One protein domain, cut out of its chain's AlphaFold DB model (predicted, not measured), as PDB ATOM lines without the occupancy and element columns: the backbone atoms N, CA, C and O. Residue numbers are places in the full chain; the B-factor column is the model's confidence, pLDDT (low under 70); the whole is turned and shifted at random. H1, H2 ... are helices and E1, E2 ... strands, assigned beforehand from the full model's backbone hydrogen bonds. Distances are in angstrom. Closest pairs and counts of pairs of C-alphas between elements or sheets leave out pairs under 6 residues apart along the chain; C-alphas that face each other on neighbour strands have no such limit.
ATOM      1  N   PHE A 256     171.347 211.582 199.497       84.25
ATOM      2  CA  PHE A 256     172.500 212.027 200.271       84.25
ATOM      3  C   PHE A 256     172.668 213.543 200.177       84.25
ATOM      4  O   PHE A 256     172.427 214.153 199.130       84.25
ATOM      5  N   GLU A 257     173.106 214.153 201.275       88.44
ATOM      6  CA  GLU A 257     173.663 215.507 201.248       88.44
ATOM      7  C   GLU A 257     175.038 215.455 200.589       88.44
ATOM      8  O   GLU A 257     175.802 214.516 200.825       88.44
ATOM      9  N   MET A 258     175.349 216.434 199.739       91.50
ATOM     10  CA  MET A 258     176.619 216.424 199.027       91.50
ATOM     11  C   MET A 258     177.774 216.652 200.014       91.50
ATOM     12  O   MET A 258     177.767 217.653 200.739       91.50
ATOM     13  N   PRO A 259     178.779 215.760 200.065       89.44
ATOM     14  CA  PRO A 259     179.987 216.029 200.829       89.44
ATOM     15  C   PRO A 259     180.684 217.295 200.325       89.44
ATOM     16  O   PRO A 259     180.663 217.587 199.131       89.44
ATOM     17  N   LEU A 260     181.354 218.012 201.231       89.94
ATOM     18  CA  LEU A 260     182.288 219.073 200.841       89.94
ATOM     19  C   LEU A 260     183.413 218.493 199.971       89.94
ATOM     20  O   LEU A 260     183.681 217.293 200.044       89.94
ATOM     21  N   GLU A 261     184.114 219.341 199.217       88.06
ATOM     22  CA  GLU A 261     185.304 218.952 198.450       88.06
ATOM     23  C   GLU A 261     186.260 218.052 199.268       88.06
ATOM     24  O   GLU A 261     186.633 218.363 200.405       88.06
ATOM     25  N   GLY A 262     186.644 216.909 198.692       87.69
ATOM     26  CA  GLY A 262     187.472 215.883 199.335       87.69
ATOM     27  C   GLY A 262     186.719 214.950 200.293       87.69
ATOM     28  O   GLY A 262     187.296 213.976 200.772       87.69
ATOM     29  N   GLY A 263     185.447 215.225 200.577       87.50
ATOM     30  CA  GLY A 263     184.542 214.326 201.282       87.50
ATOM     31  C   GLY A 263     184.101 213.159 200.401       87.50
ATOM     32  O   GLY A 263     184.104 213.246 199.174       87.50
ATOM     33  N   GLU A 264     183.723 212.053 201.037       87.62
ATOM     34  CA  GLU A 264     183.523 210.770 200.362       87.62
ATOM     35  C   GLU A 264     182.123 210.211 200.606       87.62
ATOM     36  O   GLU A 264     181.591 210.281 201.717       87.62
ATOM     37  N   ILE A 265     181.566 209.593 199.569       84.75
ATOM     38  CA  ILE A 265     180.374 208.755 199.642       84.75
ATOM     39  C   ILE A 265     180.825 207.310 199.524       84.75
ATOM     40  O   ILE A 265     181.384 206.902 198.506       84.75
ATOM     41  N   ARG A 266     180.594 206.524 200.573       76.19
ATOM     42  CA  ARG A 266     180.889 205.094 200.544       76.19
ATOM     43  C   ARG A 266     179.826 204.364 199.728       76.19
ATOM     44  O   ARG A 266     178.635 204.516 199.987       76.19
ATOM     45  N   MET A 267     180.272 203.560 198.775       72.38
ATOM     46  CA  MET A 267     179.445 202.672 197.965       72.38
ATOM     47  C   MET A 267     179.930 201.244 198.213       72.38
ATOM     48  O   MET A 267     181.122 200.984 198.055       72.38
ATOM     49  N   ASP A 268     179.044 200.321 198.586       59.34
ATOM     50  CA  ASP A 268     179.367 198.888 198.626       59.34
ATOM     51  C   ASP A 268     178.299 198.056 197.915       59.34
ATOM     52  O   ASP A 268     177.205 198.549 197.647       59.34
ATOM     53  N   GLY A 269     178.608 196.784 197.652       52.44
ATOM     54  CA  GLY A 269     177.663 195.845 197.040       52.44
ATOM     55  C   GLY A 269     177.360 196.201 195.587       52.44
ATOM     56  O   GLY A 269     176.208 196.214 195.162       52.44
ATOM     57  N   LEU A 270     178.401 196.573 194.837       55.72
ATOM     58  CA  LEU A 270     178.328 196.699 193.386       55.72
ATOM     59  C   LEU A 270     178.266 195.276 192.808       55.72
ATOM     60  O   LEU A 270     179.241 194.533 192.906       55.72
ATOM     61  N   SER A 271     177.113 194.902 192.250       49.88
ATOM     62  CA  SER A 271     176.878 193.638 191.545       49.88
ATOM     63  C   SER A 271     177.970 193.278 190.557       49.88
ATOM     64  O   SER A 271     178.690 194.111 190.007       49.88
ATOM     65  N   ASN A 272     177.950 191.985 190.262       52.56
ATOM     66  CA  ASN A 272     178.938 191.279 189.486       52.56
ATOM     67  C   ASN A 272     179.020 191.701 188.011       52.56
ATOM     68  O   ASN A 272     180.008 191.311 187.414       52.56
ATOM     69  N   GLU A 273     178.044 192.418 187.417       58.59
ATOM     70  CA  GLU A 273     178.049 192.740 185.969       58.59
ATOM     71  C   GLU A 273     177.236 194.011 185.570       58.59
ATOM     72  O   GLU A 273     176.701 194.050 184.472       58.59
ATOM     73  N   HIS A 274     177.123 195.040 186.441       63.91
ATOM     74  CA  HIS A 274     176.618 196.433 186.193       63.91
ATOM     75  C   HIS A 274     175.204 196.804 186.704       63.91
ATOM     76  O   HIS A 274     174.256 196.957 185.931       63.91
ATOM     77  N   PRO A 275     175.026 197.040 188.013       67.31
ATOM     78  CA  PRO A 275     173.723 197.237 188.657       67.31
ATOM     79  C   PRO A 275     173.372 198.688 189.024       67.31
ATOM     80  O   PRO A 275     172.634 198.895 189.970       67.31
ATOM     81  N   LEU A 276     173.934 199.726 188.432       81.00
ATOM     82  CA  LEU A 276     173.532 201.087 188.799       81.00
ATOM     83  C   LEU A 276     172.127 201.387 188.223       81.00
ATOM     84  O   LEU A 276     171.940 201.325 187.009       81.00
ATOM     85  N   ASP A 277     171.140 201.656 189.088       82.44
ATOM     86  CA  ASP A 277     169.741 201.963 188.706       82.44
ATOM     87  C   ASP A 277     169.502 203.476 188.630       82.44
ATOM     88  O   ASP A 277     168.842 203.972 187.721       82.44
ATOM     89  N   GLU A 278     170.092 204.232 189.557       87.31
ATOM     90  CA  GLU A 278     170.006 205.690 189.571       87.31
ATOM     91  C   GLU A 278     171.345 206.293 189.977       87.31
ATOM     92  O   GLU A 278     171.975 205.812 190.915       87.31
ATOM     93  N   TYR A 279     171.750 207.371 189.310       91.62
ATOM     94  CA  TYR A 279     172.822 208.245 189.773       91.62
ATOM     95  C   TYR A 279     172.518 209.673 189.331       91.62
ATOM     96  O   TYR A 279     172.903 210.106 188.246       91.62
ATOM     97  N   THR A 280     171.839 210.408 190.208       94.75
ATOM     98  CA  THR A 280     171.435 211.794 189.976       94.75
ATOM     99  C   THR A 280     172.023 212.702 191.044       94.75
ATOM    100  O   THR A 280     171.904 212.425 192.235       94.75
ATOM    101  N   VAL A 281     172.604 213.831 190.648       95.25
ATOM    102  CA  VAL A 281     173.025 214.898 191.563       95.25
ATOM    103  C   VAL A 281     172.359 216.217 191.192       95.25
ATOM    104  O   VAL A 281     172.126 216.520 190.024       95.25
ATOM    105  N   GLN A 282     172.018 216.997 192.210       96.69
ATOM    106  CA  GLN A 282     171.464 218.338 192.093       96.69
ATOM    107  C   GLN A 282     172.422 219.305 192.773       96.69
ATOM    108  O   GLN A 282     172.539 219.317 194.002       96.69
ATOM    109  N   LEU A 283     173.106 220.101 191.960       95.62
ATOM    110  CA  LEU A 283     174.144 221.018 192.399       95.62
ATOM    111  C   LEU A 283     173.585 222.433 192.480       95.62
ATOM    112  O   LEU A 283     172.871 222.875 191.578       95.62
ATOM    113  N   GLN A 284     173.930 223.156 193.538       95.62
ATOM    114  CA  GLN A 284     173.662 224.588 193.672       95.62
ATOM    115  C   GLN A 284     174.916 225.389 193.316       95.62
ATOM    116  O   GLN A 284     176.015 224.941 193.628       95.62
ATOM    117  N   PRO A 285     174.794 226.559 192.671       93.12
ATOM    118  CA  PRO A 285     175.949 227.351 192.288       93.12
ATOM    119  C   PRO A 285     176.430 228.224 193.448       93.12
ATOM    120  O   PRO A 285     175.625 228.938 194.057       93.12
ATOM    121  N   ASP A 286     177.745 228.313 193.641       90.00
ATOM    122  CA  ASP A 286     178.353 229.443 194.350       90.00
ATOM    123  C   ASP A 286     178.428 230.654 193.400       90.00
ATOM    124  O   ASP A 286     179.391 230.906 192.669       90.00
ATOM    125  N   GLY A 287     177.310 231.380 193.328       88.56
ATOM    126  CA  GLY A 287     177.128 232.545 192.462       88.56
ATOM    127  C   GLY A 287     176.644 232.199 191.050       88.56
ATOM    128  O   GLY A 287     175.512 232.555 190.699       88.56
ATOM    129  N   ASP A 288     177.490 231.550 190.246       88.88
ATOM    130  CA  ASP A 288     177.189 231.075 188.886       88.88
ATOM    131  C   ASP A 288     178.034 229.851 188.489       88.88
ATOM    132  O   ASP A 288     179.007 229.509 189.151       88.88
ATOM    133  N   TYR A 289     177.676 229.215 187.370       90.06
ATOM    134  CA  TYR A 289     178.397 228.069 186.810       90.06
ATOM    135  C   TYR A 289     179.442 228.490 185.770       90.06
ATOM    136  O   TYR A 289     179.690 227.751 184.818       90.06
ATOM    137  N   ALA A 290     180.019 229.692 185.859       87.06
ATOM    138  CA  ALA A 290     180.979 230.143 184.857       87.06
ATOM    139  C   ALA A 290     182.311 229.387 185.000       87.06
ATOM    140  O   ALA A 290     183.006 229.545 186.006       87.06
ATOM    141  N   ASN A 291     182.705 228.642 183.957       82.50
ATOM    142  CA  ASN A 291     183.844 227.710 183.987       82.50
ATOM    143  C   ASN A 291     183.697 226.653 185.097       82.50
ATOM    144  O   ASN A 291     184.637 226.427 185.858       82.50
ATOM    145  N   LEU A 292     182.501 226.073 185.221       88.69
ATOM    146  CA  LEU A 292     182.244 224.968 186.140       88.69
ATOM    147  C   LEU A 292     183.151 223.784 185.789       88.69
ATOM    148  O   LEU A 292     183.257 223.436 184.613       88.69
ATOM    149  N   HIS A 293     183.749 223.186 186.814       89.81
ATOM    150  CA  HIS A 293     184.475 221.923 186.775       89.81
ATOM    151  C   HIS A 293     184.131 221.186 188.060       89.81
ATOM    152  O   HIS A 293     184.620 221.555 189.118       89.81
ATOM    153  N   TRP A 294     183.250 220.198 187.976       92.06
ATOM    154  CA  TRP A 294     182.799 219.445 189.138       92.06
ATOM    155  C   TRP A 294     182.764 217.968 188.792       92.06
ATOM    156  O   TRP A 294     182.346 217.593 187.698       92.06
ATOM    157  N   GLY A 295     183.184 217.118 189.712       92.44
ATOM    158  CA  GLY A 295     183.218 215.692 189.469       92.44
ATOM    159  C   GLY A 295     183.195 214.875 190.739       92.44
ATOM    160  O   GLY A 295     183.283 215.376 191.863       92.44
ATOM    161  N   MET A 296     183.094 213.575 190.527       92.88
ATOM    162  CA  MET A 296     183.269 212.592 191.569       92.88
ATOM    163  C   MET A 296     184.209 211.500 191.082       92.88
ATOM    164  O   MET A 296     184.123 211.064 189.931       92.88
ATOM    165  N   TYR A 297     185.111 211.064 191.955       93.50
ATOM    166  CA  TYR A 297     186.180 210.157 191.566       93.50
ATOM    167  C   TYR A 297     186.440 209.055 192.586       93.50
ATOM    168  O   TYR A 297     186.129 209.178 193.768       93.50
ATOM    169  N   VAL A 298     187.056 207.978 192.113       92.31
ATOM    170  CA  VAL A 298     187.592 206.883 192.918       92.31
ATOM    171  C   VAL A 298     189.079 206.771 192.620       92.31
ATOM    172  O   VAL A 298     189.498 206.787 191.463       92.31
ATOM    173  N   HIS A 299     189.883 206.642 193.671       90.81
ATOM    174  CA  HIS A 299     191.316 206.394 193.557       90.81
ATOM    175  C   HIS A 299     191.735 205.317 194.558       90.81
ATOM    176  O   HIS A 299     191.843 205.574 195.757       90.81
ATOM    177  N   ASN A 300     192.008 204.112 194.059       86.44
ATOM    178  CA  ASN A 300     192.463 202.988 194.868       86.44
ATOM    179  C   ASN A 300     193.670 202.294 194.222       86.44
ATOM    180  O   ASN A 300     193.553 201.451 193.332       86.44
ATOM    181  N   GLY A 301     194.872 202.656 194.674       86.69
ATOM    182  CA  GLY A 301     196.109 202.108 194.126       86.69
ATOM    183  C   GLY A 301     196.282 202.477 192.652       86.69
ATOM    184  O   GLY A 301     196.508 203.638 192.329       86.69
ATOM    185  N   SER A 302     196.232 201.487 191.757       87.44
ATOM    186  CA  SER A 302     196.291 201.726 190.308       87.44
ATOM    187  C   SER A 302     194.929 202.002 189.677       87.44
ATOM    188  O   SER A 302     194.907 202.444 188.536       87.44
ATOM    189  N   GLU A 303     193.832 201.693 190.371       90.62
ATOM    190  CA  GLU A 303     192.475 201.884 189.864       90.62
ATOM    191  C   GLU A 303     192.022 203.327 190.082       90.62
ATOM    192  O   GLU A 303     192.075 203.858 191.198       90.62
ATOM    193  N   LYS A 304     191.625 203.964 188.984       93.75
ATOM    194  CA  LYS A 304     191.238 205.367 188.894       93.75
ATOM    195  C   LYS A 304     189.978 205.466 188.058       93.75
ATOM    196  O   LYS A 304     189.925 204.928 186.955       93.75
ATOM    197  N   PHE A 305     188.994 206.173 188.577       94.56
ATOM    198  CA  PHE A 305     187.741 206.434 187.890       94.56
ATOM    199  C   PHE A 305     187.292 207.855 188.196       94.56
ATOM    200  O   PHE A 305     187.353 208.266 189.350       94.56
ATOM    201  N   GLU A 306     186.831 208.596 187.198       94.62
ATOM    202  CA  GLU A 306     186.274 209.934 187.389       94.62
ATOM    203  C   GLU A 306     185.101 210.150 186.437       94.62
ATOM    204  O   GLU A 306     185.230 209.962 185.227       94.62
ATOM    205  N   ILE A 307     183.968 210.589 186.985       94.81
ATOM    206  CA  ILE A 307     182.934 211.273 186.210       94.81
ATOM    207  C   ILE A 307     183.084 212.754 186.501       94.81
ATOM    208  O   ILE A 307     183.059 213.176 187.657       94.81
ATOM    209  N   HIS A 308     183.209 213.543 185.446       93.50
ATOM    210  CA  HIS A 308     183.401 214.978 185.550       93.50
ATOM    211  C   HIS A 308     182.460 215.719 184.603       93.50
ATOM    212  O   HIS A 308     182.179 215.280 183.486       93.50
ATOM    213  N   PHE A 309     181.995 216.871 185.063       91.50
ATOM    214  CA  PHE A 309     181.076 217.754 184.381       91.50
ATOM    215  C   PHE A 309     181.679 219.148 184.282       91.50
ATOM    216  O   PHE A 309     182.233 219.681 185.244       91.50
ATOM    217  N   GLN A 310     181.521 219.762 183.115       90.44
ATOM    218  CA  GLN A 310     181.970 221.128 182.889       90.44
ATOM    219  C   GLN A 310     180.979 221.947 182.083       90.44
ATOM    220  O   GLN A 310     180.198 221.410 181.297       90.44
ATOM    221  N   SER A 311     181.084 223.265 182.231       89.81
ATOM    222  CA  SER A 311     180.351 224.233 181.421       89.81
ATOM    223  C   SER A 311     181.274 225.093 180.559       89.81
ATOM    224  O   SER A 311     182.423 225.383 180.910       89.81
ATOM    225  N   THR A 312     180.754 225.572 179.432       88.31
ATOM    226  CA  THR A 312     181.444 226.579 178.619       88.31
ATOM    227  C   THR A 312     181.122 228.001 179.074       88.31
ATOM    228  O   THR A 312     180.104 228.290 179.700       88.31
ATOM    229  N   SER A 313     182.011 228.936 178.737       83.94
ATOM    230  CA  SER A 313     181.783 230.364 178.966       83.94
ATOM    231  C   SER A 313     180.614 230.877 178.100       83.94
ATOM    232  O   SER A 313     180.570 230.552 176.913       83.94
ATOM    233  N   PRO A 314     179.714 231.736 178.623       85.94
ATOM    234  CA  PRO A 314     179.808 232.437 179.904       85.94
ATOM    235  C   PRO A 314     179.296 231.658 181.124       85.94
ATOM    236  O   PRO A 314     179.555 232.122 182.232       85.94
ATOM    237  N   GLY A 315     178.606 230.532 180.937       88.44
ATOM    238  CA  GLY A 315     178.221 229.576 181.976       88.44
ATOM    239  C   GLY A 315     177.225 230.114 183.002       88.44
ATOM    240  O   GLY A 315     177.367 229.878 184.201       88.44
ATOM    241  N   LYS A 316     176.236 230.904 182.573       92.25
ATOM    242  CA  LYS A 316     175.326 231.585 183.507       92.25
ATOM    243  C   LYS A 316     173.927 231.794 182.961       92.25
ATOM    244  O   LYS A 316     173.727 232.013 181.770       92.25
ATOM    245  N   CYS A 317     172.974 231.855 183.879       92.81
ATOM    246  CA  CYS A 317     171.591 232.173 183.571       92.81
ATOM    247  C   CYS A 317     171.403 233.644 183.196       92.81
ATOM    248  O   CYS A 317     171.824 234.557 183.914       92.81
ATOM    249  N   LYS A 318     170.703 233.885 182.091       93.25
ATOM    250  CA  LYS A 318     170.367 235.220 181.610       93.25
ATOM    251  C   LYS A 318     169.040 235.199 180.863       93.25
ATOM    252  O   LYS A 318     168.806 234.397 179.972       93.25
ATOM    253  N   HIS A 319     168.154 236.127 181.226       90.88
ATOM    254  CA  HIS A 319     166.808 236.237 180.647       90.88
ATOM    255  C   HIS A 319     165.959 234.952 180.737       90.88
ATOM    256  O   HIS A 319     165.035 234.788 179.949       90.88
ATOM    257  N   GLY A 320     166.231 234.092 181.724       89.12
ATOM    258  CA  GLY A 320     165.487 232.850 181.960       89.12
ATOM    259  C   GLY A 320     166.090 231.600 181.318       89.12
ATOM    260  O   GLY A 320     165.605 230.524 181.628       89.12
ATOM    261  N   ASN A 321     167.148 231.748 180.516       93.88
ATOM    262  CA  ASN A 321     167.845 230.662 179.824       93.88
ATOM    263  C   ASN A 321     169.309 230.598 180.265       93.88
ATOM    264  O   ASN A 321     169.863 231.611 180.717       93.88
ATOM    265  N   TYR A 322     169.948 229.449 180.108       95.69
ATOM    266  CA  TYR A 322     171.367 229.285 180.377       95.69
ATOM    267  C   TYR A 322     172.211 229.666 179.150       95.69
ATOM    268  O   TYR A 322     172.020 229.166 178.050       95.69
ATOM    269  N   GLU A 323     173.166 230.588 179.310       95.25
ATOM    270  CA  GLU A 323     174.147 230.895 178.261       95.25
ATOM    271  C   GLU A 323     175.399 230.022 178.464       95.25
ATOM    272  O   GLU A 323     176.287 230.387 179.239       95.25
ATOM    273  N   GLY A 324     175.479 228.894 177.757       91.88
ATOM    274  CA  GLY A 324     176.613 227.964 177.763       91.88
ATOM    275  C   GLY A 324     176.176 226.541 177.408       91.88
ATOM    276  O   GLY A 324     174.989 226.241 177.422       91.88
ATOM    277  N   ASP A 325     177.146 225.678 177.127       94.56
ATOM    278  CA  ASP A 325     176.938 224.244 176.905       94.56
ATOM    279  C   ASP A 325     177.488 223.458 178.099       94.56
ATOM    280  O   ASP A 325     178.442 223.908 178.746       94.56
ATOM    281  N   LEU A 326     176.938 222.269 178.343       94.00
ATOM    282  CA  LEU A 326     177.482 221.285 179.277       94.00
ATOM    283  C   LEU A 326     178.240 220.173 178.544       94.00
ATOM    284  O   LEU A 326     177.949 219.853 177.390       94.00
ATOM    285  N   TYR A 327     179.201 219.572 179.241       94.44
ATOM    286  CA  TYR A 327     179.884 218.348 178.828       94.44
ATOM    287  C   TYR A 327     180.002 217.409 180.021       94.44
ATOM    288  O   TYR A 327     180.307 217.859 181.128       94.44
ATOM    289  N   MET A 328     179.821 216.116 179.767       95.38
ATOM    290  CA  MET A 328     180.121 215.042 180.708       95.38
ATOM    291  C   MET A 328     181.286 214.216 180.164       95.38
ATOM    292  O   MET A 328     181.334 213.898 178.974       95.38
ATOM    293  N   THR A 329     182.223 213.876 181.040       95.38
ATOM    294  CA  THR A 329     183.388 213.045 180.739       95.38
ATOM    295  C   THR A 329     183.465 211.889 181.719       95.38
ATOM    296  O   THR A 329     183.233 212.094 182.911       95.38
ATOM    297  N   VAL A 330     183.828 210.707 181.230       97.25
ATOM    298  CA  VAL A 330     184.095 209.522 182.050       97.25
ATOM    299  C   VAL A 330     185.510 209.047 181.752       97.25
ATOM    300  O   VAL A 330     185.849 208.778 180.602       97.25
ATOM    301  N   PHE A 331     186.328 208.964 182.792       96.19
ATOM    302  CA  PHE A 331     187.702 208.489 182.736       96.19
ATOM    303  C   PHE A 331     187.828 207.205 183.552       96.19
ATOM    304  O   PHE A 331     187.359 207.150 184.690       96.19
ATOM    305  N   TYR A 332     188.495 206.195 182.994       96.25
ATOM    306  CA  TYR A 332     188.871 204.986 183.718       96.25
ATOM    307  C   TYR A 332     190.303 204.575 183.390       96.25
ATOM    308  O   TYR A 332     190.708 204.488 182.229       96.25
ATOM    309  N   GLN A 333     191.069 204.252 184.428       95.12
ATOM    310  CA  GLN A 333     192.401 203.692 184.284       95.12
ATOM    311  C   GLN A 333     192.680 202.642 185.358       95.12
ATOM    312  O   GLN A 333     192.394 202.828 186.537       95.12
ATOM    313  N   ASN A 334     193.329 201.553 184.951       92.56
ATOM    314  CA  ASN A 334     193.953 200.598 185.859       92.56
ATOM    315  C   ASN A 334     195.363 200.230 185.360       92.56
ATOM    316  O   ASN A 334     195.970 200.955 184.574       92.56
ATOM    317  N   ALA A 335     195.929 199.114 185.827       90.38
ATOM    318  CA  ALA A 335     197.278 198.700 185.437       90.38
ATOM    319  C   ALA A 335     197.438 198.381 183.934       90.38
ATOM    320  O   ALA A 335     198.562 198.410 183.430       90.38
ATOM    321  N   THR A 336     196.353 198.045 183.231       89.75
ATOM    322  CA  THR A 336     196.375 197.616 181.820       89.75
ATOM    323  C   THR A 336     195.454 198.420 180.912       89.75
ATOM    324  O   THR A 336     195.590 198.327 179.696       89.75
ATOM    325  N   THR A 337     194.534 199.185 181.491       93.50
ATOM    326  CA  THR A 337     193.429 199.852 180.799       93.50
ATOM    327  C   THR A 337     193.571 201.352 180.972       93.50
ATOM    328  O   THR A 337     193.866 201.802 182.078       93.50
ATOM    329  N   HIS A 338     193.348 202.110 179.903       95.81
ATOM    330  CA  HIS A 338     193.226 203.564 179.924       95.81
ATOM    331  C   HIS A 338     192.173 203.948 178.890       95.81
ATOM    332  O   HIS A 338     192.358 203.710 177.692       95.81
ATOM    333  N   GLU A 339     191.047 204.462 179.363       97.50
ATOM    334  CA  GLU A 339     189.869 204.700 178.545       97.50
ATOM    335  C   GLU A 339     189.203 206.013 178.941       97.50
ATOM    336  O   GLU A 339     189.055 206.344 180.118       97.50
ATOM    337  N   GLU A 340     188.804 206.759 177.921       97.44
ATOM    338  CA  GLU A 340     188.241 208.088 178.050       97.44
ATOM    339  C   GLU A 340     186.998 208.188 177.181       97.44
ATOM    340  O   GLU A 340     186.968 207.745 176.028       97.44
ATOM    341  N   TRP A 341     185.973 208.797 177.757       97.94
ATOM    342  CA  TRP A 341     184.697 209.004 177.116       97.94
ATOM    343  C   TRP A 341     184.230 210.424 177.349       97.94
ATOM    344  O   TRP A 341     184.397 210.976 178.439       97.94
ATOM    345  N   HIS A 342     183.584 211.008 176.349       96.62
ATOM    346  CA  HIS A 342     182.984 212.323 176.506       96.62
ATOM    347  C   HIS A 342     181.710 212.480 175.681       96.62
ATOM    348  O   HIS A 342     181.536 211.867 174.626       96.62
ATOM    349  N   THR A 343     180.815 213.346 176.142       97.12
ATOM    350  CA  THR A 343     179.655 213.772 175.354       97.12
ATOM    351  C   THR A 343     180.077 214.779 174.286       97.12
ATOM    352  O   THR A 343     181.189 215.325 174.280       97.12
ATOM    353  N   LYS A 344     179.157 215.080 173.370       95.12
ATOM    354  CA  LYS A 344     179.216 216.340 172.616       95.12
ATOM    355  C   LYS A 344     178.681 217.486 173.486       95.12
ATOM    356  O   LYS A 344     178.338 217.282 174.647       95.12
ATOM    357  N   ALA A 345     178.644 218.692 172.917       95.75
ATOM    358  CA  ALA A 345     178.013 219.844 173.551       95.75
ATOM    359  C   ALA A 345     176.539 219.540 173.852       95.75
ATOM    360  O   ALA A 345     175.790 219.192 172.935       95.75
ATOM    361  N   ILE A 346     176.147 219.694 175.113       96.38
ATOM    362  CA  ILE A 346     174.773 219.528 175.587       96.38
ATOM    363  C   ILE A 346     174.172 220.905 175.848       96.38
ATOM    364  O   ILE A 346     174.785 221.725 176.529       96.38
ATOM    365  N   ASP A 347     172.963 221.134 175.338       96.25
ATOM    366  CA  ASP A 347     172.165 222.324 175.641       96.25
ATOM    367  C   ASP A 347     171.306 222.066 176.900       96.25
ATOM    368  O   ASP A 347     170.305 221.339 176.818       96.25
ATOM    369  N   PRO A 348     171.659 222.651 178.060       95.50
ATOM    370  CA  PRO A 348     170.984 222.368 179.325       95.50
ATOM    371  C   PRO A 348     169.590 222.992 179.447       95.50
ATOM    372  O   PRO A 348     168.880 222.676 180.402       95.50
ATOM    373  N   ASP A 349     169.183 223.865 178.518       95.44
ATOM    374  CA  ASP A 349     167.817 224.400 178.489       95.44
ATOM    375  C   ASP A 349     166.828 223.403 177.853       95.44
ATOM    376  O   ASP A 349     165.611 223.565 177.982       95.44
ATOM    377  N   THR A 350     167.326 222.385 177.136       95.81
ATOM    378  CA  THR A 350     166.487 221.431 176.383       95.81
ATOM    379  C   THR A 350     166.718 219.963 176.724       95.81
ATOM    380  O   THR A 350     165.831 219.149 176.462       95.81
ATOM    381  N   HIS A 351     167.865 219.614 177.305       96.38
ATOM    382  CA  HIS A 351     168.154 218.252 177.739       96.38
ATOM    383  C   HIS A 351     167.370 217.910 179.014       96.38
ATOM    384  O   HIS A 351     167.281 218.729 179.917       96.38
ATOM    385  N   GLU A 352     166.807 216.704 179.114       93.44
ATOM    386  CA  GLU A 352     165.998 216.303 180.279       93.44
ATOM    387  C   GLU A 352     166.888 215.946 181.484       93.44
ATOM    388  O   GLU A 352     166.745 216.506 182.569       93.44
ATOM    389  N   ASP A 353     167.868 215.075 181.248       94.62
ATOM    390  CA  ASP A 353     168.725 214.482 182.283       94.62
ATOM    391  C   ASP A 353     169.917 215.345 182.742       94.62
ATOM    392  O   ASP A 353     170.494 215.101 183.800       94.62
ATOM    393  N   LEU A 354     170.312 216.338 181.942       95.88
ATOM    394  CA  LEU A 354     171.515 217.156 182.126       95.88
ATOM    395  C   LEU A 354     171.131 218.623 181.914       95.88
ATOM    396  O   LEU A 354     171.329 219.179 180.835       95.88
ATOM    397  N   SER A 355     170.496 219.228 182.916       96.31
ATOM    398  CA  SER A 355     169.722 220.464 182.751       96.31
ATOM    399  C   SER A 355     169.994 221.515 183.815       96.31
ATOM    400  O   SER A 355     170.399 221.203 184.936       96.31
ATOM    401  N   ILE A 356     169.742 222.784 183.479       96.19
ATOM    402  CA  ILE A 356     169.834 223.904 184.421       96.19
ATOM    403  C   ILE A 356     168.496 224.629 184.481       96.19
ATOM    404  O   ILE A 356     168.073 225.280 183.531       96.19
ATOM    405  N   ASP A 357     167.855 224.602 185.647       95.56
ATOM    406  CA  ASP A 357     166.694 225.448 185.899       95.56
ATOM    407  C   ASP A 357     167.165 226.833 186.341       95.56
ATOM    408  O   ASP A 357     167.517 227.050 187.496       95.56
ATOM    409  N   CYS A 358     167.122 227.813 185.440       94.88
ATOM    410  CA  CYS A 358     167.557 229.175 185.740       94.88
ATOM    411  C   CYS A 358     166.691 229.947 186.750       94.88
ATOM    412  O   CYS A 358     167.105 231.018 187.207       94.88
ATOM    413  N   SER A 359     165.509 229.442 187.114       93.19
ATOM    414  CA  SER A 359     164.663 230.051 188.145       93.19
ATOM    415  C   SER A 359     165.128 229.684 189.555       93.19
ATOM    416  O   SER A 359     165.253 230.565 190.411       93.19
ATOM    417  N   SER A 360     165.451 228.407 189.770       92.81
ATOM    418  CA  SER A 360     166.040 227.890 191.008       92.81
ATOM    419  C   SER A 360     167.571 227.945 191.009       92.81
ATOM    420  O   SER A 360     168.182 227.827 192.062       92.81
ATOM    421  N   ARG A 361     168.175 228.174 189.837       92.44
ATOM    422  CA  ARG A 361     169.604 228.039 189.516       92.44
ATOM    423  C   ARG A 361     170.168 226.647 189.790       92.44
ATOM    424  O   ARG A 361     171.364 226.539 189.988       92.44
ATOM    425  N   THR A 362     169.335 225.611 189.795       95.94
ATOM    426  CA  THR A 362     169.777 224.245 190.104       95.94
ATOM    427  C   THR A 362     170.260 223.546 188.841       95.94
ATOM    428  O   THR A 362     169.528 223.503 187.851       95.94
ATOM    429  N   LEU A 363     171.459 222.970 188.897       95.75
ATOM    430  CA  LEU A 363     171.983 222.049 187.892       95.75
ATOM    431  C   LEU A 363     171.603 220.617 188.280       95.75
ATOM    432  O   LEU A 363     171.947 220.168 189.371       95.75
ATOM    433  N   THR A 364     170.907 219.909 187.395       97.31
ATOM    434  CA  THR A 364     170.591 218.482 187.539       97.31
ATOM    435  C   THR A 364     171.491 217.682 186.616       97.31
ATOM    436  O   THR A 364     171.535 217.948 185.417       97.31
ATOM    437  N   LEU A 365     172.197 216.706 187.181       95.62
ATOM    438  CA  LEU A 365     173.073 215.800 186.452       95.62
ATOM    439  C   LEU A 365     172.654 214.365 186.744       95.62
ATOM    440  O   LEU A 365     172.864 213.874 187.851       95.62
ATOM    441  N   ASN A 366     172.082 213.690 185.760       96.06
ATOM    442  CA  ASN A 366     171.908 212.247 185.783       96.06
ATOM    443  C   ASN A 366     173.094 211.606 185.047       96.06
ATOM    444  O   ASN A 366     173.215 211.719 183.829       96.06
ATOM    445  N   ALA A 367     173.993 210.943 185.775       94.06
ATOM    446  CA  ALA A 367     175.149 210.274 185.180       94.06
ATOM    447  C   ALA A 367     174.734 209.105 184.267       94.06
ATOM    448  O   ALA A 367     175.482 208.720 183.371       94.06
ATOM    449  N   LEU A 368     173.522 208.571 184.450       94.00
ATOM    450  CA  LEU A 368     172.918 207.558 183.585       94.00
ATOM    451  C   LEU A 368     172.012 208.161 182.500       94.00
ATOM    452  O   LEU A 368     171.093 207.489 182.033       94.00
ATOM    453  N   ALA A 369     172.250 209.418 182.114       93.94
ATOM    454  CA  ALA A 369     171.452 210.129 181.122       93.94
ATOM    455  C   ALA A 369     171.207 209.327 179.833       93.94
ATOM    456  O   ALA A 369     172.050 208.542 179.379       93.94
ATOM    457  N   ASP A 370     170.079 209.617 179.179       94.44
ATOM    458  CA  ASP A 370     169.802 209.268 177.782       94.44
ATOM    459  C   ASP A 370     170.720 210.072 176.828       94.44
ATOM    460  O   ASP A 370     170.260 210.850 176.003       94.44
ATOM    461  N   GLU A 371     172.040 209.905 176.945       96.31
ATOM    462  CA  GLU A 371     173.040 210.621 176.146       96.31
ATOM    463  C   GLU A 371     174.129 209.663 175.649       96.31
ATOM    464  O   GLU A 371     174.454 208.655 176.286       96.31
ATOM    465  N   ASP A 372     174.674 209.959 174.470       97.94
ATOM    466  CA  ASP A 372     175.766 209.188 173.885       97.94
ATOM    467  C   ASP A 372     177.120 209.688 174.410       97.94
ATOM    468  O   ASP A 372     177.476 210.861 174.264       97.94
ATOM    469  N   LEU A 373     177.922 208.765 174.931       98.12
ATOM    470  CA  LEU A 373     179.339 208.967 175.191       98.12
ATOM    471  C   LEU A 373     180.159 208.442 174.015       98.12
ATOM    472  O   LEU A 373     179.935 207.332 173.536       98.12
ATOM    473  N   TYR A 374     181.120 209.241 173.558       98.00
ATOM    474  CA  TYR A 374     182.034 208.896 172.471       98.00
ATOM    475  C   TYR A 374     183.374 208.455 173.047       98.00
ATOM    476  O   TYR A 374     183.926 209.155 173.896       98.00
ATOM    477  N   TYR A 375     183.894 207.326 172.566       98.00
ATOM    478  CA  TYR A 375     185.201 206.810 172.961       98.00
ATOM    479  C   TYR A 375     186.314 207.545 172.205       98.00
ATOM    480  O   TYR A 375     186.687 207.178 171.086       98.00
ATOM    481  N   GLU A 376     186.814 208.632 172.788       95.44
ATOM    482  CA  GLU A 376     187.862 209.497 172.245       95.44
ATOM    483  C   GLU A 376     188.564 210.270 173.374       95.44
ATOM    484  O   GLU A 376     188.045 210.363 174.483       95.44
ATOM    485  N   ASN A 377     189.731 210.865 173.084       93.25
ATOM    486  CA  ASN A 377     190.461 211.665 174.074       93.25
ATOM    487  C   ASN A 377     189.592 212.832 174.565       93.25
ATOM    488  O   ASN A 377     189.137 213.648 173.753       93.25
ATOM    489  N   ILE A 378     189.455 212.973 175.882       92.75
ATOM    490  CA  ILE A 378     188.756 214.083 176.537       92.75
ATOM    491  C   ILE A 378     189.376 215.425 176.127       92.75
ATOM    492  O   ILE A 378     188.661 216.416 176.013       92.75
ATOM    493  N   GLU A 379     190.666 215.474 175.775       88.06
ATOM    494  CA  GLU A 379     191.323 216.669 175.218       88.06
ATOM    495  C   GLU A 379     190.639 217.267 173.974       88.06
ATOM    496  O   GLU A 379     190.845 218.445 173.664       88.06
ATOM    497  N   ASN A 380     189.813 216.492 173.264       87.31
ATOM    498  CA  ASN A 380     189.093 216.967 172.086       87.31
ATOM    499  C   ASN A 380     187.919 217.900 172.432       87.31
ATOM    500  O   ASN A 380     187.441 218.612 171.540       87.31
ATOM    501  N   ILE A 381     187.445 217.931 173.684       87.38
ATOM    502  CA  ILE A 381     186.346 218.824 174.070       87.38
ATOM    503  C   ILE A 381     186.847 220.269 174.273       87.38
ATOM    504  O   ILE A 381     187.971 220.508 174.732       87.38
ATOM    505  N   PRO A 382     186.030 221.286 173.941       78.31
ATOM    506  CA  PRO A 382     186.406 222.680 174.146       78.31
ATOM    507  C   PRO A 382     186.712 222.991 175.614       78.31
ATOM    508  O   PRO A 382     185.949 222.648 176.512       78.31
ATOM    509  N   GLY A 383     187.804 223.721 175.850       71.19
ATOM    510  CA  GLY A 383     188.182 224.167 177.191       71.19
ATOM    511  C   GLY A 383     189.105 223.216 177.956       71.19
ATOM    512  O   GLY A 383     189.466 223.552 179.079       71.19
ATOM    513  N   THR A 384     189.544 222.105 177.360       69.62
ATOM    514  CA  THR A 384     190.369 221.072 178.026       69.62
ATOM    515  C   THR A 384     191.877 221.230 177.820       69.62
ATOM    516  O   THR A 384     192.673 220.686 178.573       69.62
ATOM    517  N   SER A 385     192.304 222.047 176.855       58.47
ATOM    518  CA  SER A 385     193.693 222.122 176.369       58.47
ATOM    519  C   SER A 385     194.715 222.803 177.306       58.47
ATOM    520  O   SER A 385     195.731 223.314 176.833       58.47
ATOM    521  N   SER A 386     194.448 222.914 178.608       54.91
ATOM    522  CA  SER A 386     195.336 223.555 179.587       54.91
ATOM    523  C   SER A 386     195.611 222.605 180.753       54.91
ATOM    524  O   SER A 386     194.714 222.373 181.555       54.91
ATOM    525  N   ALA A 387     196.844 222.091 180.789       55.19
ATOM    526  CA  ALA A 387     197.486 221.232 181.792       55.19
ATOM    527  C   ALA A 387     196.711 220.949 183.098       55.19
ATOM    528  O   ALA A 387     196.534 221.855 183.913       55.19
ATOM    529  N   GLY A 388     196.379 219.668 183.307       61.31
ATOM    530  CA  GLY A 388     196.387 218.932 184.583       61.31
ATOM    531  C   GLY A 388     195.421 219.325 185.704       61.31
ATOM    532  O   GLY A 388     195.148 218.510 186.574       61.31
ATOM    533  N   ASN A 389     194.891 220.547 185.726       68.81
ATOM    534  CA  ASN A 389     194.242 221.080 186.923       68.81
ATOM    535  C   ASN A 389     192.714 221.139 186.843       68.81
ATOM    536  O   ASN A 389     192.114 221.819 187.651       68.81
ATOM    537  N   LYS A 390     192.068 220.513 185.865       79.25
ATOM    538  CA  LYS A 390     190.600 220.583 185.701       79.25
ATOM    539  C   LYS A 390     189.894 219.284 186.082       79.25
ATOM    540  O   LYS A 390     188.811 219.329 186.646       79.25
ATOM    541  N   TRP A 391     190.566 218.171 185.829       85.75
ATOM    542  CA  TRP A 391     190.205 216.820 186.245       85.75
ATOM    543  C   TRP A 391     191.134 216.401 187.373       85.75
ATOM    544  O   TRP A 391     192.297 216.823 187.385       85.75
ATOM    545  N   ILE A 392     190.672 215.548 188.285       88.56
ATOM    546  CA  ILE A 392     191.566 215.007 189.316       88.56
ATOM    547  C   ILE A 392     192.687 214.164 188.688       88.56
ATOM    548  O   ILE A 392     193.806 214.158 189.200       88.56
ATOM    549  N   PHE A 393     192.399 213.521 187.549       90.44
ATOM    550  CA  PHE A 393     193.350 212.743 186.746       90.44
ATOM    551  C   PHE A 393     193.772 213.472 185.462       90.44
ATOM    552  O   PHE A 393     194.008 212.864 184.417       90.44
ATOM    553  N   GLY A 394     193.840 214.807 185.512       88.06
ATOM    554  CA  GLY A 394     194.179 215.624 184.348       88.06
ATOM    555  C   GLY A 394     195.569 215.330 183.776       88.06
ATOM    556  O   GLY A 394     195.755 215.418 182.565       88.06
ATOM    557  N   ASP A 395     196.538 214.964 184.614       87.75
ATOM    558  CA  ASP A 395     197.870 214.573 184.142       87.75
ATOM    559  C   ASP A 395     197.784 213.275 183.317       87.75
ATOM    560  O   ASP A 395     198.310 213.214 182.211       87.75
ATOM    561  N   GLU A 396     197.040 212.266 183.779       90.00
ATOM    562  CA  GLU A 396     196.837 211.014 183.045       90.00
ATOM    563  C   GLU A 396     196.111 211.215 181.710       90.00
ATOM    564  O   GLU A 396     196.533 210.637 180.708       90.00
ATOM    565  N   ILE A 397     195.062 212.045 181.705       89.50
ATOM    566  CA  ILE A 397     194.271 212.399 180.513       89.50
ATOM    567  C   ILE A 397     195.124 213.140 179.470       89.50
ATOM    568  O   ILE A 397     194.921 212.983 178.271       89.50
ATOM    569  N   THR A 398     196.073 213.972 179.905       85.94
ATOM    570  CA  THR A 398     196.884 214.796 178.986       85.94
ATOM    571  C   THR A 398     198.183 214.111 178.543       85.94
ATOM    572  O   THR A 398     198.692 214.383 177.453       85.94
ATOM    573  N   ASP A 399     198.723 213.193 179.349       85.88
ATOM    574  CA  ASP A 399     199.973 212.484 179.047       85.88
ATOM    575  C   ASP A 399     199.769 211.209 178.208       85.88
ATOM    576  O   ASP A 399     200.719 210.725 177.578       85.88
ATOM    577  N   THR A 400     198.557 210.647 178.187       86.00
ATOM    578  CA  THR A 400     198.243 209.391 177.489       86.00
ATOM    579  C   THR A 400     197.145 209.608 176.458       86.00
ATOM    580  O   THR A 400     196.158 210.268 176.723       86.00
ATOM    581  N   TYR A 401     197.327 209.037 175.263       86.56
ATOM    582  CA  TYR A 401     196.351 209.130 174.179       86.56
ATOM    583  C   TYR A 401     195.740 207.766 173.875       86.56
ATOM    584  O   TYR A 401     196.460 206.768 173.735       86.56
ATOM    585  N   ILE A 402     194.431 207.744 173.627       91.50
ATOM    586  CA  ILE A 402     193.727 206.586 173.080       91.50
ATOM    587  C   ILE A 402     194.240 206.299 171.665       91.50
ATOM    588  O   ILE A 402     194.130 207.115 170.741       91.50
ATOM    589  N   THR A 403     194.800 205.102 171.484       89.25
ATOM    590  CA  THR A 403     195.410 204.656 170.216       89.25
ATOM    591  C   THR A 403     194.817 203.367 169.649       89.25
ATOM    592  O   THR A 403     195.111 203.032 168.501       89.25
ATOM    593  N   GLY A 404     193.980 202.661 170.410       93.50
ATOM    594  CA  GLY A 404     193.357 201.392 170.029       93.50
ATOM    595  C   GLY A 404     191.923 201.289 170.552       93.50
ATOM    596  O   GLY A 404     191.415 202.291 171.055       93.50
ATOM    597  N   PRO A 405     191.274 200.122 170.400       96.88
ATOM    598  CA  PRO A 405     189.958 199.887 170.976       96.88
ATOM    599  C   PRO A 405     190.021 199.831 172.504       96.88
ATOM    600  O   PRO A 405     191.101 199.644 173.080       96.88
ATOM    601  N   THR A 406     188.856 199.916 173.142       97.25
ATOM    602  CA  THR A 406     188.714 199.577 174.560       97.25
ATOM    603  C   THR A 406     189.205 198.150 174.829       97.25
ATOM    604  O   THR A 406     189.335 197.310 173.932       97.25
ATOM    605  N   THR A 407     189.495 197.871 176.092       94.94
ATOM    606  CA  THR A 407     189.964 196.574 176.581       94.94
ATOM    607  C   THR A 407     189.174 196.064 177.783       94.94
ATOM    608  O   THR A 407     189.324 194.891 178.124       94.94
ATOM    609  N   SER A 408     188.314 196.883 178.401       92.31
ATOM    610  CA  SER A 408     187.531 196.466 179.569       92.31
ATOM    611  C   SER A 408     186.154 195.877 179.255       92.31
ATOM    612  O   SER A 408     185.647 195.117 180.071       92.31
ATOM    613  N   PHE A 409     185.573 196.136 178.076       93.06
ATOM    614  CA  PHE A 409     184.199 195.740 177.702       93.06
ATOM    615  C   PHE A 409     184.066 194.272 177.256       93.06
ATOM    616  O   PHE A 409     183.358 193.935 176.305       93.06
ATOM    617  N   GLU A 410     184.794 193.395 177.937       89.94
ATOM    618  CA  GLU A 410     184.658 191.935 177.892       89.94
ATOM    619  C   GLU A 410     184.811 191.336 179.306       89.94
ATOM    620  O   GLU A 410     185.034 190.134 179.461       89.94
ATOM    621  N   ALA A 411     184.760 192.179 180.343       84.69
ATOM    622  CA  ALA A 411     184.954 191.775 181.729       84.69
ATOM    623  C   ALA A 411     183.708 191.096 182.316       84.69
ATOM    624  O   ALA A 411     183.839 190.323 183.266       84.69
ATOM    625  N   HIS A 412     182.533 191.349 181.735       82.25
ATOM    626  CA  HIS A 412     181.237 190.890 182.228       82.25
ATOM    627  C   HIS A 412     180.402 190.262 181.100       82.25
ATOM    628  O   HIS A 412     180.482 190.706 179.954       82.25
ATOM    629  N   ASP A 413     179.561 189.262 181.394       82.44
ATOM    630  CA  ASP A 413     178.755 188.573 180.366       82.44
ATOM    631  C   ASP A 413     177.747 189.506 179.662       82.44
ATOM    632  O   ASP A 413     177.329 189.232 178.531       82.44
ATOM    633  N   VAL A 414     177.342 190.610 180.305       84.62
ATOM    634  CA  VAL A 414     176.469 191.631 179.695       84.62
ATOM    635  C   VAL A 414     177.194 192.573 178.728       84.62
ATOM    636  O   VAL A 414     176.527 193.333 178.013       84.62
ATOM    637  N   ASP A 415     178.528 192.554 178.710       89.44
ATOM    638  CA  ASP A 415     179.313 193.427 177.851       89.44
ATOM    639  C   ASP A 415     179.070 193.111 176.367       89.44
ATOM    640  O   ASP A 415     178.836 191.973 175.950       89.44
ATOM    641  N   ARG A 416     179.096 194.154 175.531       86.12
ATOM    642  CA  ARG A 416     178.724 194.065 174.106       86.12
ATOM    643  C   ARG A 416     179.923 193.977 173.162       86.12
ATOM    644  O   ARG A 416     179.738 194.028 171.945       86.12
ATOM    645  N   GLY A 417     181.118 193.791 173.718       90.56
ATOM    646  CA  GLY A 417     182.389 193.830 173.009       90.56
ATOM    647  C   GLY A 417     183.045 195.208 173.054       90.56
ATOM    648  O   GLY A 417     182.476 196.179 173.552       90.56
ATOM    649  N   GLN A 418     184.267 195.268 172.529       95.94
ATOM    650  CA  GLN A 418     185.103 196.464 172.565       95.94
ATOM    651  C   GLN A 418     184.653 197.538 171.565       95.94
ATOM    652  O   GLN A 418     184.105 197.226 170.505       95.94
ATOM    653  N   TYR A 419     184.961 198.793 171.883       97.50
ATOM    654  CA  TYR A 419     184.668 199.973 171.074       97.50
ATOM    655  C   TYR A 419     185.940 200.504 170.422       97.50
ATOM    656  O   TYR A 419     186.955 200.687 171.093       97.50
ATOM    657  N   ASP A 420     185.889 200.773 169.118       97.69
ATOM    658  CA  ASP A 420     186.959 201.468 168.412       97.69
ATOM    659  C   ASP A 420     186.856 202.981 168.649       97.69
ATOM    660  O   ASP A 420     185.802 203.534 168.963       97.69
ATOM    661  N   ARG A 421     187.969 203.699 168.479       96.44
ATOM    662  CA  ARG A 421     187.980 205.156 168.645       96.44
ATOM    663  C   ARG A 421     186.953 205.835 167.726       96.44
ATOM    664  O   ARG A 421     186.991 205.659 166.507       96.44
ATOM    665  N   GLY A 422     186.122 206.694 168.313       94.94
ATOM    666  CA  GLY A 422     185.035 207.410 167.643       94.94
ATOM    667  C   GLY A 422     183.699 206.663 167.649       94.94
ATOM    668  O   GLY A 422     182.681 207.253 167.266       94.94
ATOM    669  N   ASP A 423     183.679 205.407 168.104       97.88
ATOM    670  CA  ASP A 423     182.438 204.723 168.444       97.88
ATOM    671  C   ASP A 423     181.767 205.392 169.645       97.88
ATOM    672  O   ASP A 423     182.339 206.236 170.344       97.88
ATOM    673  N   LYS A 424     180.507 205.025 169.859       97.44
ATOM    674  CA  LYS A 424     179.682 205.565 170.930       97.44
ATOM    675  C   LYS A 424     178.886 204.473 171.621       97.44
ATOM    676  O   LYS A 424     178.468 203.509 170.979       97.44
ATOM    677  N   GLU A 425     178.600 204.700 172.890       97.44
ATOM    678  CA  GLU A 425     177.667 203.913 173.688       97.44
ATOM    679  C   GLU A 425     176.959 204.843 174.678       97.44
ATOM    680  O   GLU A 425     177.346 205.990 174.903       97.44
ATOM    681  N   ARG A 426     175.850 204.369 175.220       96.62
ATOM    682  CA  ARG A 426     174.984 205.100 176.130       96.62
ATOM    683  C   ARG A 426     175.691 205.372 177.445       96.62
ATOM    684  O   ARG A 426     176.268 204.452 178.025       96.62
ATOM    685  N   ALA A 427     175.563 206.598 177.952       96.31
ATOM    686  CA  ALA A 427     176.132 207.001 179.234       96.31
ATOM    687  C   ALA A 427     175.763 206.020 180.351       96.31
ATOM    688  O   ALA A 427     176.646 205.531 181.051       96.31
ATOM    689  N   ALA A 428     174.484 205.633 180.416       92.94
ATOM    690  CA  ALA A 428     173.997 204.628 181.352       92.94
ATOM    691  C   ALA A 428     174.787 203.312 181.310       92.94
ATOM    692  O   ALA A 428     175.074 202.742 182.353       92.94
ATOM    693  N   PHE A 429     175.155 202.824 180.124       93.88
ATOM    694  CA  PHE A 429     175.892 201.570 179.991       93.88
ATOM    695  C   PHE A 429     177.372 201.745 180.341       93.88
ATOM    696  O   PHE A 429     177.907 200.947 181.095       93.88
ATOM    697  N   VAL A 430     178.020 202.806 179.853       95.81
ATOM    698  CA  VAL A 430     179.447 203.086 180.105       95.81
ATOM    699  C   VAL A 430     179.720 203.352 181.588       95.81
ATOM    700  O   VAL A 430     180.643 202.785 182.167       95.81
ATOM    701  N   VAL A 431     178.907 204.196 182.227       93.75
ATOM    702  CA  VAL A 431     179.053 204.525 183.652       93.75
ATOM    703  C   VAL A 431     178.839 203.278 184.496       93.75
ATOM    704  O   VAL A 431     179.659 202.957 185.351       93.75
ATOM    705  N   ASN A 432     177.771 202.535 184.216       88.81
ATOM    706  CA  ASN A 432     177.475 201.309 184.936       88.81
ATOM    707  C   ASN A 432     178.565 200.242 184.703       88.81
ATOM    708  O   ASN A 432     178.955 199.560 185.654       88.81
ATOM    709  N   HIS A 433     179.145 200.195 183.491       91.62
ATOM    710  CA  HIS A 433     180.294 199.355 183.160       91.62
ATOM    711  C   HIS A 433     181.473 199.593 184.110       91.62
ATOM    712  O   HIS A 433     181.924 198.697 184.827       91.62
ATOM    713  N   TYR A 434     181.934 200.836 184.198       91.44
ATOM    714  CA  TYR A 434     183.065 201.149 185.064       91.44
ATOM    715  C   TYR A 434     182.745 200.993 186.545       91.44
ATOM    716  O   TYR A 434     183.608 200.531 187.285       91.44
ATOM    717  N   PHE A 435     181.512 201.270 186.977       84.69
ATOM    718  CA  PHE A 435     181.093 200.979 188.349       84.69
ATOM    719  C   PHE A 435     181.181 199.483 188.682       84.69
ATOM    720  O   PHE A 435     181.616 199.141 189.776       84.69
ATOM    721  N   GLY A 436     180.850 198.583 187.751       81.00
ATOM    722  CA  GLY A 436     181.017 197.140 187.986       81.00
ATOM    723  C   GLY A 436     182.476 196.699 188.125       81.00
ATOM    724  O   GLY A 436     182.760 195.753 188.854       81.00
ATOM    725  N   LEU A 437     183.424 197.413 187.505       84.88
ATOM    726  CA  LEU A 437     184.852 197.109 187.661       84.88
ATOM    727  C   LEU A 437     185.406 197.482 189.045       84.88
ATOM    728  O   LEU A 437     186.390 196.880 189.470       84.88
ATOM    729  N   LEU A 438     184.758 198.398 189.780       80.31
ATOM    730  CA  LEU A 438     185.233 198.928 191.072       80.31
ATOM    731  C   LEU A 438     185.160 197.934 192.261       80.31
ATOM    732  O   LEU A 438     185.307 198.344 193.409       80.31
ATOM    733  N   ASN A 439     184.956 196.635 192.007       57.72
ATOM    734  CA  ASN A 439     185.086 195.496 192.932       57.72
ATOM    735  C   ASN A 439     184.643 195.740 194.394       57.72
ATOM    736  O   ASN A 439     185.445 196.010 195.293       57.72
ATOM    737  N   GLY A 440     183.360 195.497 194.667       60.22
ATOM    738  CA  GLY A 440     182.828 195.276 196.015       60.22
ATOM    739  C   GLY A 440     182.556 196.542 196.829       60.22
ATOM    740  O   GLY A 440     181.438 196.696 197.309       60.22
ATOM    741  N   SER A 441     183.530 197.447 196.979       64.06
ATOM    742  CA  SER A 441     183.322 198.741 197.645       64.06
ATOM    743  C   SER A 441     184.254 199.834 197.132       64.06
ATOM    744  O   SER A 441     185.470 199.633 197.097       64.06
ATOM    745  N   ALA A 442     183.705 201.013 196.853       75.19
ATOM    746  CA  ALA A 442     184.447 202.194 196.430       75.19
ATOM    747  C   ALA A 442     184.006 203.434 197.214       75.19
ATOM    748  O   ALA A 442     182.831 203.606 197.535       75.19
ATOM    749  N   ASN A 443     184.957 204.323 197.496       85.56
ATOM    750  CA  ASN A 443     184.667 205.636 198.056       85.56
ATOM    751  C   ASN A 443     184.676 206.648 196.917       85.56
ATOM    752  O   ASN A 443     185.706 206.851 196.275       85.56
ATOM    753  N   LEU A 444     183.519 207.247 196.668       89.06
ATOM    754  CA  LEU A 444     183.326 208.251 195.642       89.06
ATOM    755  C   LEU A 444     183.564 209.636 196.250       89.06
ATOM    756  O   LEU A 444     182.747 210.136 197.025       89.06
ATOM    757  N   THR A 445     184.712 210.226 195.945       92.38
ATOM    758  CA  THR A 445     185.161 211.503 196.500       92.38
ATOM    759  C   THR A 445     184.675 212.667 195.644       92.38
ATOM    760  O   THR A 445     184.807 212.630 194.423       92.38
ATOM    761  N   VAL A 446     184.136 213.712 196.276       91.69
ATOM    762  CA  VAL A 446     183.695 214.940 195.594       91.69
ATOM    763  C   VAL A 446     184.888 215.836 195.266       91.69
ATOM    764  O   VAL A 446     185.772 216.039 196.100       91.69
ATOM    765  N   THR A 447     184.889 216.423 194.070       88.75
ATOM    766  CA  THR A 447     185.821 217.485 193.678       88.75
ATOM    767  C   THR A 447     185.088 218.608 192.943       88.75
ATOM    768  O   THR A 447     184.309 218.352 192.029       88.75
ATOM    769  N   ASP A 448     185.358 219.858 193.318       82.12
ATOM    770  CA  ASP A 448     184.895 221.068 192.615       82.12
ATOM    771  C   ASP A 448     186.065 221.711 191.847       82.12
ATOM    772  O   ASP A 448     186.395 222.890 191.991       82.12
ATOM    773  N   GLY A 449     186.755 220.865 191.071       65.88
ATOM    774  CA  GLY A 449     187.856 221.232 190.184       65.88
ATOM    775  C   GLY A 449     189.174 221.550 190.916       65.88
ATOM    776  O   GLY A 449     189.208 222.322 191.878       65.88
ATOM    777  N   PRO A 450     190.333 221.046 190.458       51.06
ATOM    778  CA  PRO A 450     191.607 221.487 191.014       51.06
ATOM    779  C   PRO A 450     191.892 222.987 190.739       51.06
ATOM    780  O   PRO A 450     191.789 223.514 189.633       51.06
ATOM    781  N   GLY A 451     192.347 223.725 191.755       52.97
ATOM    782  CA  GLY A 451     192.833 225.104 191.573       52.97
ATOM    783  C   GLY A 451     191.860 226.227 191.944       52.97
ATOM    784  O   GLY A 451     191.893 227.292 191.324       52.97
ATOM    785  N   SER A 452     191.094 226.057 193.027       50.47
ATOM    786  CA  SER A 452     190.266 227.086 193.692       50.47
ATOM    787  C   SER A 452     189.024 227.570 192.932       50.47
ATOM    788  O   SER A 452     188.490 228.633 193.254       50.47
ATOM    789  N   SER A 453     188.536 226.816 191.943       61.50
ATOM    790  CA  SER A 453     187.253 227.101 191.295       61.50
ATOM    791  C   SER A 453     186.082 226.576 192.122       61.50
ATOM    792  O   SER A 453     185.391 225.679 191.679       61.50
ATOM    793  N   SER A 454     185.823 227.168 193.287       71.38
ATOM    794  CA  SER A 454     184.597 226.865 194.034       71.38
ATOM    795  C   SER A 454     183.405 227.479 193.290       71.38
ATOM    796  O   SER A 454     183.222 228.699 193.294       71.38
ATOM    797  N   ARG A 455     182.691 226.661 192.511       87.06
ATOM    798  CA  ARG A 455     181.517 227.043 191.703       87.06
ATOM    799  C   ARG A 455     180.262 226.328 192.145       87.06
ATOM    800  O   ARG A 455     179.173 226.725 191.724       87.06
ATOM    801  N   VAL A 456     180.402 225.326 192.995       91.25
ATOM    802  CA  VAL A 456     179.307 224.595 193.596       91.25
ATOM    803  C   VAL A 456     179.268 224.918 195.086       91.25
ATOM    804  O   VAL A 456     180.291 225.007 195.749       91.25
ATOM    805  N   ASP A 457     178.066 225.139 195.605       93.00
ATOM    806  CA  ASP A 457     177.806 225.128 197.042       93.00
ATOM    807  C   ASP A 457     177.400 223.699 197.417       93.00
ATOM    808  O   ASP A 457     176.228 223.322 197.289       93.00
ATOM    809  N   GLU A 458     178.362 222.861 197.820       91.19
ATOM    810  CA  GLU A 458     178.079 221.462 198.157       91.19
ATOM    811  C   GLU A 458     177.144 221.358 199.363       91.19
ATOM    812  O   GLU A 458     176.251 220.516 199.376       91.19
ATOM    813  N   ALA A 459     177.242 222.273 200.329       90.75
ATOM    814  CA  ALA A 459     176.367 222.266 201.501       90.75
ATOM    815  C   ALA A 459     174.885 222.503 201.147       90.75
ATOM    816  O   ALA A 459     173.997 222.111 201.906       90.75
ATOM    817  N   ALA A 460     174.602 223.138 200.006       93.50
ATOM    818  CA  ALA A 460     173.252 223.303 199.469       93.50
ATOM    819  C   ALA A 460     172.880 222.251 198.401       93.50
ATOM    820  O   ALA A 460     171.757 222.266 197.880       93.50
ATOM    821  N   SER A 461     173.802 221.345 198.075       95.25
ATOM    822  CA  SER A 461     173.665 220.330 197.032       95.25
ATOM    823  C   SER A 461     173.306 218.960 197.613       95.25
ATOM    824  O   SER A 461     173.493 218.670 198.794       95.25
ATOM    825  N   ARG A 462     172.752 218.091 196.769       94.38
ATOM    826  CA  ARG A 462     172.306 216.744 197.156       94.38
ATOM    827  C   ARG A 462     172.419 215.782 195.987       94.38
ATOM    828  O   ARG A 462     172.500 216.214 194.840       94.38
ATOM    829  N   GLY A 463     172.356 214.490 196.253       92.12
ATOM    830  CA  GLY A 463     172.280 213.489 195.201       92.12
ATOM    831  C   GLY A 463     171.566 212.227 195.638       92.12
ATOM    832  O   GLY A 463     171.042 212.150 196.746       92.12
ATOM    833  N   ARG A 464     171.515 211.268 194.721       89.12
ATOM    834  CA  ARG A 464     170.898 209.961 194.892       89.12
ATOM    835  C   ARG A 464     171.596 208.933 194.005       89.12
ATOM    836  O   ARG A 464     171.749 209.178 192.811       89.12
ATOM    837  N   ILE A 465     172.024 207.810 194.581       84.94
ATOM    838  CA  ILE A 465     172.725 206.697 193.913       84.94
ATOM    839  C   ILE A 465     172.102 205.341 194.309       84.94
ATOM    840  O   ILE A 465     172.394 204.764 195.355       84.94
ATOM    841  N   SER A 466     171.247 204.765 193.473       78.44
ATOM    842  CA  SER A 466     170.576 203.504 193.818       78.44
ATOM    843  C   SER A 466     171.027 202.325 192.961       78.44
ATOM    844  O   SER A 466     171.407 202.487 191.803       78.44
ATOM    845  N   TYR A 467     170.969 201.133 193.557       73.38
ATOM    846  CA  TYR A 467     171.273 199.850 192.926       73.38
ATOM    847  C   TYR A 467     170.078 198.906 193.129       73.38
ATOM    848  O   TYR A 467     169.440 198.961 194.192       73.38
TER     849      TYR A 467
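What this domain is: This is residues 256 to 467 of the 492 residues of an uncharacterized protein of Haloarculaceae archaeon HArcel1 (UniProt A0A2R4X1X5). A large sheet of eight strands, curled like part of a barrel, wraps round the helix H2, and a smaller sheet of four strands lies partly face to face with its inward side, making an incomplete sandwich with H2 at one end. The small hairpin of E5 and E6 lies at one end of the longest axis and the loop of residues 400 to 423 at the other, while the short helix H1 only grazes the large sheet. The printed part has 212 residues with 14 named strands and two named helices, in the order E1 to E11, H1, E12, H2, E13, E14; the sheets run E1 E13 E3 E4 E7 E8 E11 E12, E9 E10 E2 E14 and E5 E6, all antiparallel. The class is mostly strand, though under half of the residues are in named elements. The whole is compact, with a radius of gyration of the C-alphas of 16.1 A and spans of 48 by 33 by 30 A.

How they stand to each other: Start at residues 256 to 257, a short stretch paired antiparallel with residues 462 to 463 of E14, residues 456 to 466. Next, E1, residues 264 to 270, is an edge strand of the large sheet, which is twisted; its neighbour is E13, residues 440 to 447, with N 265 and O 444 2.9 A apart. E2, residues 278 to 285, is in the four-stranded sheet, where N 280 and O 464 of E14 are 2.9 A apart; E14 bends by 84 degrees at residue 459. Return to the large sheet with the hairpin of E3, residues 293 to 300, and E4, residues 303 to 311, where N 296 and O 307 are 2.9 A apart; N 297 of E3 and O 445 of E13 are also 2.9 A apart. The hairpin of E5, residues 316 to 318, and E6, residues 321 to 323, has N 318 and O 321 2.8 A apart. E6 runs on into E7, residues 326 to 333, at 59 degrees; N 306 of E4 and O 331 of E7 are 2.9 A apart. E7 forms a hairpin with E8, residues 338 to 342, where N 330 and O 341 are 2.9 A apart. The hairpin of E9, residues 354 to 357, and E10, residues 362 to 366, has N 355 and O 364 3.0 A apart, and N 281 of E2 and O 365 of E10 are 2.8 A apart. E4 and E10 are only just apart, 8.5 A at the closest. E11, residues 372 to 375, has staggered pairing, with N 374 and O 342 of E8 2.9 A apart and N 373 and O 425 of E12, residues 424 to 426, 2.8 A apart. H1, residues 394 to 399, only grazes the large sheet with residues 394 to 397. H2, residues 427 to 437, is on one face of the large sheet, two layers of helix and sheet; its closest C-alphas to E11 are those of Ala 427 and Leu 373, 5.5 A apart. In H1 and H2 every O i to N i+4 pair is within hydrogen-bond range.

Where its parts are: Find C-alpha 264 at (183.523, 210.770, 200.362), where E1 begins. E2 is 22.6 A long, E3 22.1 A, E4 26.8 A, E7 23.6 A and E13 22.5 A. H2 runs 15.6 A from C-alpha 427 at (176.132, 207.001, 179.234). E14, 22.8 A, ends at C-alpha 466 at (170.576, 203.504, 193.818).

The domain as a whole: The C-alphas of His 319 and Asp 413 are the two farthest apart, at 49.1 A. The printed part has no cut. Its long links join E8 to E9, E11 to H1 and H1 to E12. The mean pLDDT of the printed part is 87.7; look for values under 70 at residues 268 to 275, 384 to 389, 439 to 441 and 449 to 453.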